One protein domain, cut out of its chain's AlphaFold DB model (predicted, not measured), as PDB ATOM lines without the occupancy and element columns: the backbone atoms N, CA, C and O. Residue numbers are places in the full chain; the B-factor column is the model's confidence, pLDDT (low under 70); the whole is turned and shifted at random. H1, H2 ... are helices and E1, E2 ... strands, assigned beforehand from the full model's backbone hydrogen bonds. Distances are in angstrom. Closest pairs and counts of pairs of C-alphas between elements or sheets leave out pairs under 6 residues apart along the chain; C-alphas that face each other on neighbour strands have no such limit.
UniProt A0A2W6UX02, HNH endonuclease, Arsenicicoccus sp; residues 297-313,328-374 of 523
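What this domain is: This is residues 297 to 313 and 328 to 374 of the 523 residues of the protein "HNH endonuclease" of Arsenicicoccus sp (UniProt A0A2W6UX02). A small hairpin of two strands, E1 and E2, runs on without a gap into helix H2, and a second helix, H1, packs on H2 at a steep tilt. From the far end of H2 a long loop with no named element, residues 354 to 374, swings out and folds back toward the hairpin. The printed part has 64 residues, with the named elements H1, E1, E2 and H2 in chain order; the sheet, E1 - E2, is antiparallel, and the class is mixed, helices and strands. The whole is compact, with a radius of gyration of the C-alphas of 11.8 A and spans of 34 by 24 by 17 A.

Where its parts are: Find C-alpha 328 at (12.182, 49.992, 30.386), where E1, residues 328 to 331, begins. E2 follows as residues 338 to 343, 14.6 A long. H2, residues 344 to 353, is 14.2 A long and ends at C-alpha 353, (19.684, 44.841, 13.703). Look back to C-alpha 300 at (20.567, 40.513, 21.561) for H1, residues 300 to 312, 18.6 A long.

How they stand to each other: In the hairpin E1 and E2 are antiparallel at 164 degrees; look for N 328 and O 342, 2.8 A apart, and N 330 and O 340, 2.9 A. H1 and H2 touch, their closest C-alphas being those of Thr 300 and Val 351, 5.5 A apart. They run opposite ways at a steep tilt of 41 degrees. H1 and E2 are apart. In H1 and H2 every O i to N i+4 pair is within hydrogen-bond range.

The domain as a whole: The two farthest C-alphas, those of Thr 335 and Asp 360, are 34.9 A apart. Residues 314 to 327 are not printed; C-alphas 313 and 328 stand 14.0 A apart across this cut, on the link from H1 to E1. The link from E1 to E2 is short and that from E2 to H2 tight. Mean pLDDT of the printed part is 80.8; look at residues 361 to 366 for values under 70.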
ATOM      1  N   PRO A 297      27.060  40.714  30.025       81.50
ATOM      2  CA  PRO A 297      26.702  41.761  29.072       81.50
ATOM      3  C   PRO A 297      25.238  41.647  28.643       81.50
ATOM      4  O   PRO A 297      24.695  40.548  28.564       81.50
ATOM      5  N   ILE A 298      24.603  42.780  28.328       81.31
ATOM      6  CA  ILE A 298      23.245  42.788  27.762       81.31
ATOM      7  C   ILE A 298      23.318  42.425  26.273       81.31
ATOM      8  O   ILE A 298      23.739  43.255  25.461       81.31
ATOM      9  N   THR A 299      22.891  41.211  25.908       84.19
ATOM     10  CA  THR A 299      23.001  40.656  24.542       84.19
ATOM     11  C   THR A 299      21.688  40.713  23.757       84.19
ATOM     12  O   THR A 299      20.598  40.839  24.316       84.19
ATOM     13  N   THR A 300      21.758  40.561  22.430       83.50
ATOM     14  CA  THR A 300      20.567  40.513  21.561       83.50
ATOM     15  C   THR A 300      19.617  39.361  21.914       83.50
ATOM     16  O   THR A 300      18.399  39.537  21.845       83.50
ATOM     17  N   GLY A 301      20.155  38.201  22.314       76.81
ATOM     18  CA  GLY A 301      19.362  37.042  22.739       76.81
ATOM     19  C   GLY A 301      18.530  37.346  23.986       76.81
ATOM     20  O   GLY A 301      17.315  37.161  23.977       76.81
ATOM     21  N   GLN A 302      19.147  37.953  25.001       80.94
ATOM     22  CA  GLN A 302      18.454  38.379  26.222       80.94
ATOM     23  C   GLN A 302      17.386  39.450  25.947       80.94
ATOM     24  O   GLN A 302      16.310  39.432  26.542       80.94
ATOM     25  N   LEU A 303      17.640  40.383  25.016       83.19
ATOM     26  CA  LEU A 303      16.626  41.367  24.618       83.19
ATOM     27  C   LEU A 303      15.407  40.713  23.948       83.19
ATOM     28  O   LEU A 303      14.288  41.204  24.110       83.19
ATOM     29  N   ARG A 304      15.604  39.613  23.208       84.81
ATOM     30  CA  ARG A 304      14.517  38.836  22.595       84.81
ATOM     31  C   ARG A 304      13.669  38.137  23.655       84.81
ATOM     32  O   ARG A 304      12.448  38.269  23.611       84.81
ATOM     33  N   GLU A 305      14.302  37.470  24.618       82.00
ATOM     34  CA  GLU A 305      13.617  36.849  25.761       82.00
ATOM     35  C   GLU A 305      12.822  37.883  26.568       82.00
ATOM     36  O   GLU A 305      11.655  37.664  26.893       82.00
ATOM     37  N   LEU A 306      13.405  39.062  26.814       82.31
ATOM     38  CA  LEU A 306      12.708  40.157  27.484       82.31
ATOM     39  C   LEU A 306      11.475  40.619  26.698       82.31
ATOM     40  O   LEU A 306      10.419  40.826  27.288       82.31
ATOM     41  N   LEU A 307      11.575  40.791  25.376       83.12
ATOM     42  CA  LEU A 307      10.425  41.188  24.556       83.12
ATOM     43  C   LEU A 307       9.303  40.142  24.600       83.12
ATOM     44  O   LEU A 307       8.147  40.542  24.744       83.12
ATOM     45  N   GLN A 308       9.647  38.849  24.550       85.38
ATOM     46  CA  GLN A 308       8.696  37.741  24.700       85.38
ATOM     47  C   GLN A 308       8.026  37.760  26.078       85.38
ATOM     48  O   GLN A 308       6.804  37.655  26.171       85.38
ATOM     49  N   PHE A 309       8.804  37.969  27.145       79.06
ATOM     50  CA  PHE A 309       8.267  38.118  28.493       79.06
ATOM     51  C   PHE A 309       7.296  39.302  28.581       79.06
ATOM     52  O   PHE A 309       6.184  39.159  29.081       79.06
ATOM     53  N   LEU A 310       7.672  40.464  28.037       77.88
ATOM     54  CA  LEU A 310       6.813  41.649  28.014       77.88
ATOM     55  C   LEU A 310       5.536  41.441  27.187       77.88
ATOM     56  O   LEU A 310       4.517  42.054  27.499       77.88
ATOM     57  N   ASP A 311       5.580  40.628  26.129       84.38
ATOM     58  CA  ASP A 311       4.396  40.253  25.348       84.38
ATOM     59  C   ASP A 311       3.465  39.306  26.117       84.38
ATOM     60  O   ASP A 311       2.248  39.392  25.970       84.38
ATOM     61  N   ALA A 312       4.018  38.461  26.989       82.50
ATOM     62  CA  ALA A 312       3.253  37.525  27.809       82.50
ATOM     63  C   ALA A 312       2.539  38.177  29.012       82.50
ATOM     64  O   ALA A 312       1.611  37.582  29.558       82.50
ATOM     65  N   LEU A 313       2.939  39.385  29.438       75.44
ATOM     66  CA  LEU A 313       2.391  40.040  30.639       75.44
ATOM     67  C   LEU A 313       0.903  40.415  30.537       75.44
ATOM     68  O   LEU A 313       0.213  40.444  31.556       75.44
ATOM     69  N   ILE A 328      11.758  51.240  29.758       81.69
ATOM     70  CA  ILE A 328      12.182  49.992  30.386       81.69
ATOM     71  C   ILE A 328      13.581  50.238  30.945       81.69
ATOM     72  O   ILE A 328      14.518  50.505  30.188       81.69
ATOM     73  N   ALA A 329      13.711  50.193  32.269       86.69
ATOM     74  CA  ALA A 329      14.996  50.258  32.950       86.69
ATOM     75  C   ALA A 329      15.521  48.841  33.189       86.69
ATOM     76  O   ALA A 329      14.813  48.007  33.747       86.69
ATOM     77  N   LEU A 330      16.762  48.589  32.782       85.38
ATOM     78  CA  LEU A 330      17.467  47.349  33.092       85.38
ATOM     79  C   LEU A 330      18.310  47.589  34.338       85.38
ATOM     80  O   LEU A 330      19.189  48.457  34.338       85.38
ATOM     81  N   LEU A 331      17.988  46.859  35.402       84.75
ATOM     82  CA  LEU A 331      18.639  46.968  36.699       84.75
ATOM     83  C   LEU A 331      19.506  45.734  36.937       84.75
ATOM     84  O   LEU A 331      19.098  44.616  36.630       84.75
ATOM     85  N   ASP A 332      20.677  45.941  37.517       80.38
ATOM     86  CA  ASP A 332      21.478  44.870  38.092       80.38
ATOM     87  C   ASP A 332      20.775  44.362  39.364       80.38
ATOM     88  O   ASP A 332      20.548  45.159  40.271       80.38
ATOM     89  N   PRO A 333      20.372  43.087  39.463       73.50
ATOM     90  CA  PRO A 333      19.573  42.623  40.594       73.50
ATOM     91  C   PRO A 333      20.390  42.450  41.883       73.50
ATOM     92  O   PRO A 333      19.802  42.481  42.962       73.50
ATOM     93  N   ALA A 334      21.718  42.302  41.806       75.69
ATOM     94  CA  ALA A 334      22.575  42.198  42.988       75.69
ATOM     95  C   ALA A 334      22.758  43.556  43.683       75.69
ATOM     96  O   ALA A 334      22.764  43.652  44.910       75.69
ATOM     97  N   THR A 335      22.904  44.621  42.896       78.06
ATOM     98  CA  THR A 335      23.199  45.973  43.397       78.06
ATOM     99  C   THR A 335      22.000  46.916  43.343       78.06
ATOM    100  O   THR A 335      21.955  47.902  44.075       78.06
ATOM    101  N   GLY A 336      21.024  46.641  42.478       81.69
ATOM    102  CA  GLY A 336      19.937  47.542  42.095       81.69
ATOM    103  C   GLY A 336      20.384  48.715  41.210       81.69
ATOM    104  O   GLY A 336      19.623  49.665  41.021       81.69
ATOM    105  N   ALA A 337      21.614  48.692  40.682       84.88
ATOM    106  CA  ALA A 337      22.137  49.748  39.817       84.88
ATOM    107  C   ALA A 337      21.440  49.755  38.451       84.88
ATOM    108  O   ALA A 337      21.260  48.712  37.826       84.88
ATOM    109  N   GLN A 338      21.083  50.940  37.949       89.69
ATOM    110  CA  GLN A 338      20.518  51.072  36.609       89.69
ATOM    111  C   GLN A 338      21.623  50.997  35.555       89.69
ATOM    112  O   GLN A 338      22.504  51.851  35.502       89.69
ATOM    113  N   ARG A 339      21.540  49.989  34.689       88.44
ATOM    114  CA  ARG A 339      22.547  49.671  33.670       88.44
ATOM    115  C   ARG A 339      22.185  50.223  32.301       88.44
ATOM    116  O   ARG A 339      23.050  50.705  31.579       88.44
ATOM    117  N   ALA A 340      20.898  50.233  31.969       88.50
ATOM    118  CA  ALA A 340      20.403  50.829  30.736       88.50
ATOM    119  C   ALA A 340      18.961  51.322  30.883       88.50
ATOM    120  O   ALA A 340      18.221  50.912  31.782       88.50
ATOM    121  N   THR A 341      18.542  52.183  29.958       89.62
ATOM    122  CA  THR A 341      17.132  52.544  29.788       89.62
ATOM    123  C   THR A 341      16.800  52.614  28.313       89.62
ATOM    124  O   THR A 341      17.430  53.363  27.566       89.62
ATOM    125  N   ALA A 342      15.780  51.874  27.900       85.88
ATOM    126  CA  ALA A 342      15.346  51.807  26.515       85.88
ATOM    127  C   ALA A 342      13.821  51.852  26.418       85.88
ATOM    128  O   ALA A 342      13.098  51.537  27.357       85.88
ATOM    129  N   THR A 343      13.322  52.251  25.264       86.25
ATOM    130  CA  THR A 343      11.923  52.072  24.878       86.25
ATOM    131  C   THR A 343      11.744  50.712  24.214       86.25
ATOM    132  O   THR A 343      12.689  50.155  23.650       86.25
ATOM    133  N   ARG A 344      10.511  50.195  24.191       83.88
ATOM    134  CA  ARG A 344      10.197  48.944  23.481       83.88
ATOM    135  C   ARG A 344      10.654  48.973  22.012       83.88
ATOM    136  O   ARG A 344      11.266  48.023  21.535       83.88
ATOM    137  N   ASN A 345      10.446  50.096  21.322       85.31
ATOM    138  CA  ASN A 345      10.866  50.283  19.928       85.31
ATOM    139  C   ASN A 345      12.394  50.291  19.751       85.31
ATOM    140  O   ASN A 345      12.900  49.880  18.708       85.31
ATOM    141  N   GLU A 346      13.148  50.785  20.736       87.44
ATOM    142  CA  GLU A 346      14.612  50.691  20.738       87.44
ATOM    143  C   GLU A 346      15.059  49.234  20.903       87.44
ATOM    144  O   GLU A 346      15.869  48.775  20.101       87.44
ATOM    145  N   LEU A 347      14.465  48.481  21.838       85.44
ATOM    146  CA  LEU A 347      14.765  47.055  22.019       85.44
ATOM    147  C   LEU A 347      14.484  46.246  20.746       85.44
ATOM    148  O   LEU A 347      15.348  45.517  20.269       85.44
ATOM    149  N   GLN A 348      13.312  46.435  20.136       87.88
ATOM    150  CA  GLN A 348      12.957  45.762  18.882       87.88
ATOM    151  C   GLN A 348      13.906  46.121  17.731       87.88
ATOM    152  O   GLN A 348      14.213  45.271  16.897       87.88
ATOM    153  N   ARG A 349      14.376  47.375  17.658       89.25
ATOM    154  CA  ARG A 349      15.374  47.783  16.656       89.25
ATOM    155  C   ARG A 349      16.720  47.101  16.882       89.25
ATOM    156  O   ARG A 349      17.314  46.673  15.901       89.25
ATOM    157  N   LEU A 350      17.173  46.979  18.128       87.56
ATOM    158  CA  LEU A 350      18.413  46.269  18.459       87.56
ATOM    159  C   LEU A 350      18.312  44.782  18.102       87.56
ATOM    160  O   LEU A 350      19.196  44.261  17.432       87.56
ATOM    161  N   VAL A 351      17.192  44.134  18.443       86.88
ATOM    162  CA  VAL A 351      16.946  42.726  18.090       86.88
ATOM    163  C   VAL A 351      16.921  42.506  16.578       86.88
ATOM    164  O   VAL A 351      17.550  41.569  16.100       86.88
ATOM    165  N   ARG A 352      16.253  43.383  15.815       88.12
ATOM    166  CA  ARG A 352      16.219  43.302  14.343       88.12
ATOM    167  C   ARG A 352      17.572  43.569  13.688       88.12
ATOM    168  O   ARG A 352      17.857  42.983  12.655       88.12
ATOM    169  N   ARG A 353      18.366  44.487  14.245       86.06
ATOM    170  CA  ARG A 353      19.684  44.841  13.703       86.06
ATOM    171  C   ARG A 353      20.722  43.747  13.956       86.06
ATOM    172  O   ARG A 353      21.652  43.631  13.169       86.06
ATOM    173  N   GLY A 354      20.571  42.980  15.035       82.69
ATOM    174  CA  GLY A 354      21.558  41.984  15.437       82.69
ATOM    175  C   GLY A 354      22.790  42.605  16.099       82.69
ATOM    176  O   GLY A 354      22.839  43.804  16.393       82.69
ATOM    177  N   CYS A 355      23.784  41.762  16.381       83.31
ATOM    178  CA  CYS A 355      25.039  42.205  16.975       83.31
ATOM    179  C   CYS A 355      25.855  43.028  15.962       83.31
ATOM    180  O   CYS A 355      26.105  42.544  14.860       83.31
ATOM    181  N   PRO A 356      26.338  44.235  16.314       81.19
ATOM    182  CA  PRO A 356      27.156  45.032  15.403       81.19
ATOM    183  C   PRO A 356      28.531  44.403  15.123       81.19
ATOM    184  O   PRO A 356      29.113  44.675  14.080       81.19
ATOM    185  N   THR A 357      29.043  43.580  16.043       82.81
ATOM    186  CA  THR A 357      30.339  42.894  15.924       82.81
ATOM    187  C   THR A 357      30.255  41.649  15.040       82.81
ATOM    188  O   THR A 357      31.230  41.291  14.389       82.81
ATOM    189  N   HIS A 358      29.088  41.000  15.001       81.38
ATOM    190  CA  HIS A 358      28.855  39.752  14.271       81.38
ATOM    191  C   HIS A 358      27.547  39.865  13.466       81.38
ATOM    192  O   HIS A 358      26.511  39.359  13.899       81.38
ATOM    193  N   PRO A 359      27.556  40.585  12.329       71.75
ATOM    194  CA  PRO A 359      26.345  40.831  11.544       71.75
ATOM    195  C   PRO A 359      25.820  39.580  10.821       71.75
ATOM    196  O   PRO A 359      24.619  39.495  10.583       71.75
ATOM    197  N   ASP A 360      26.699  38.614  10.518       70.62
ATOM    198  CA  ASP A 360      26.400  37.434   9.687       70.62
ATOM    199  C   ASP A 360      26.185  36.136  10.488       70.62
ATOM    200  O   ASP A 360      25.904  35.087   9.913       70.62
ATOM    201  N   THR A 361      26.333  36.166  11.817       62.81
ATOM    202  CA  THR A 361      25.955  35.018  12.655       62.81
ATOM    203  C   THR A 361      24.438  34.898  12.683       62.81
ATOM    204  O   THR A 361      23.763  35.854  13.075       62.81
ATOM    205  N   ASP A 362      23.917  33.728  12.296       55.81
ATOM    206  CA  ASP A 362      22.491  33.407  12.371       55.81
ATOM    207  C   ASP A 362      21.947  33.817  13.741       55.81
ATOM    208  O   ASP A 362      22.490  33.444  14.783       55.81
ATOM    209  N   THR A 363      20.865  34.597  13.747       54.28
ATOM    210  CA  THR A 363      20.290  35.242  14.939       54.28
ATOM    211  C   THR A 363      19.864  34.281  16.062       54.28
ATOM    212  O   THR A 363      19.479  34.752  17.142       54.28
ATOM    213  N   ASP A 364      19.934  32.971  15.810       51.12
ATOM    214  CA  ASP A 364      19.667  31.868  16.739       51.12
ATOM    215  C   ASP A 364      20.912  31.348  17.476       51.12
ATOM    216  O   ASP A 364      20.779  30.843  18.588       51.12
ATOM    217  N   THR A 365      22.126  31.533  16.941       60.56
ATOM    218  CA  THR A 365      23.372  31.207  17.660       60.56
ATOM    219  C   THR A 365      23.911  32.495  18.279       60.56
ATOM    220  O   THR A 365      24.705  33.219  17.682       60.56
ATOM    221  N   GLY A 366      23.370  32.858  19.443       65.62
ATOM    222  CA  GLY A 366      23.661  34.131  20.105       65.62
ATOM    223  C   GLY A 366      25.153  34.339  20.388       65.62
ATOM    224  O   GLY A 366      25.856  33.412  20.776       65.62
ATOM    225  N   CYS A 367      25.632  35.573  20.221       76.31
ATOM    226  CA  CYS A 367      26.947  35.996  20.704       76.31
ATOM    227  C   CYS A 367      26.820  36.772  22.024       76.31
ATOM    228  O   CYS A 367      25.858  37.524  22.207       76.31
ATOM    229  N   ASP A 368      27.849  36.713  22.869       78.75
ATOM    230  CA  ASP A 368      27.895  37.425  24.158       78.75
ATOM    231  C   ASP A 368      28.278  38.910  24.032       78.75
ATOM    232  O   ASP A 368      28.694  39.560  24.989       78.75
ATOM    233  N   CYS A 369      28.164  39.482  22.833       82.31
ATOM    234  CA  CYS A 369      28.498  40.881  22.626       82.31
ATOM    235  C   CYS A 369      27.448  41.806  23.268       82.31
ATOM    236  O   CYS A 369      26.246  41.625  23.048       82.31
ATOM    237  N   PRO A 370      27.891  42.845  23.989       83.69
ATOM    238  CA  PRO A 370      27.009  43.835  24.582       83.69
ATOM    239  C   PRO A 370      26.400  44.737  23.505       83.69
ATOM    240  O   PRO A 370      27.114  45.332  22.696       83.69
ATOM    241  N   VAL A 371      25.074  44.877  23.512       86.06
ATOM    242  CA  VAL A 371      24.334  45.672  22.511       86.06
ATOM    243  C   VAL A 371      23.565  46.850  23.099       86.06
ATOM    244  O   VAL A 371      23.005  47.660  22.358       86.06
ATOM    245  N   LEU A 372      23.525  46.968  24.426       86.75
ATOM    246  CA  LEU A 372      22.809  48.030  25.119       86.75
ATOM    247  C   LEU A 372      23.571  48.460  26.373       86.75
ATOM    248  O   LEU A 372      24.119  47.627  27.086       86.75
ATOM    249  N   GLY A 373      23.567  49.761  26.658       88.44
ATOM    250  CA  GLY A 373      24.139  50.318  27.877       88.44
ATOM    251  C   GLY A 373      23.650  51.730  28.182       88.44
ATOM    252  O   GLY A 373      22.638  52.157  27.606       88.44
ATOM    253  N   PRO A 374      24.311  52.457  29.102       89.44
ATOM    254  CA  PRO A 374      23.950  53.836  29.365       89.44
ATOM    255  C   PRO A 374      24.152  54.671  28.091       89.44
ATOM    256  O   PRO A 374      25.078  54.412  27.319       89.44
TER     257      PRO A 374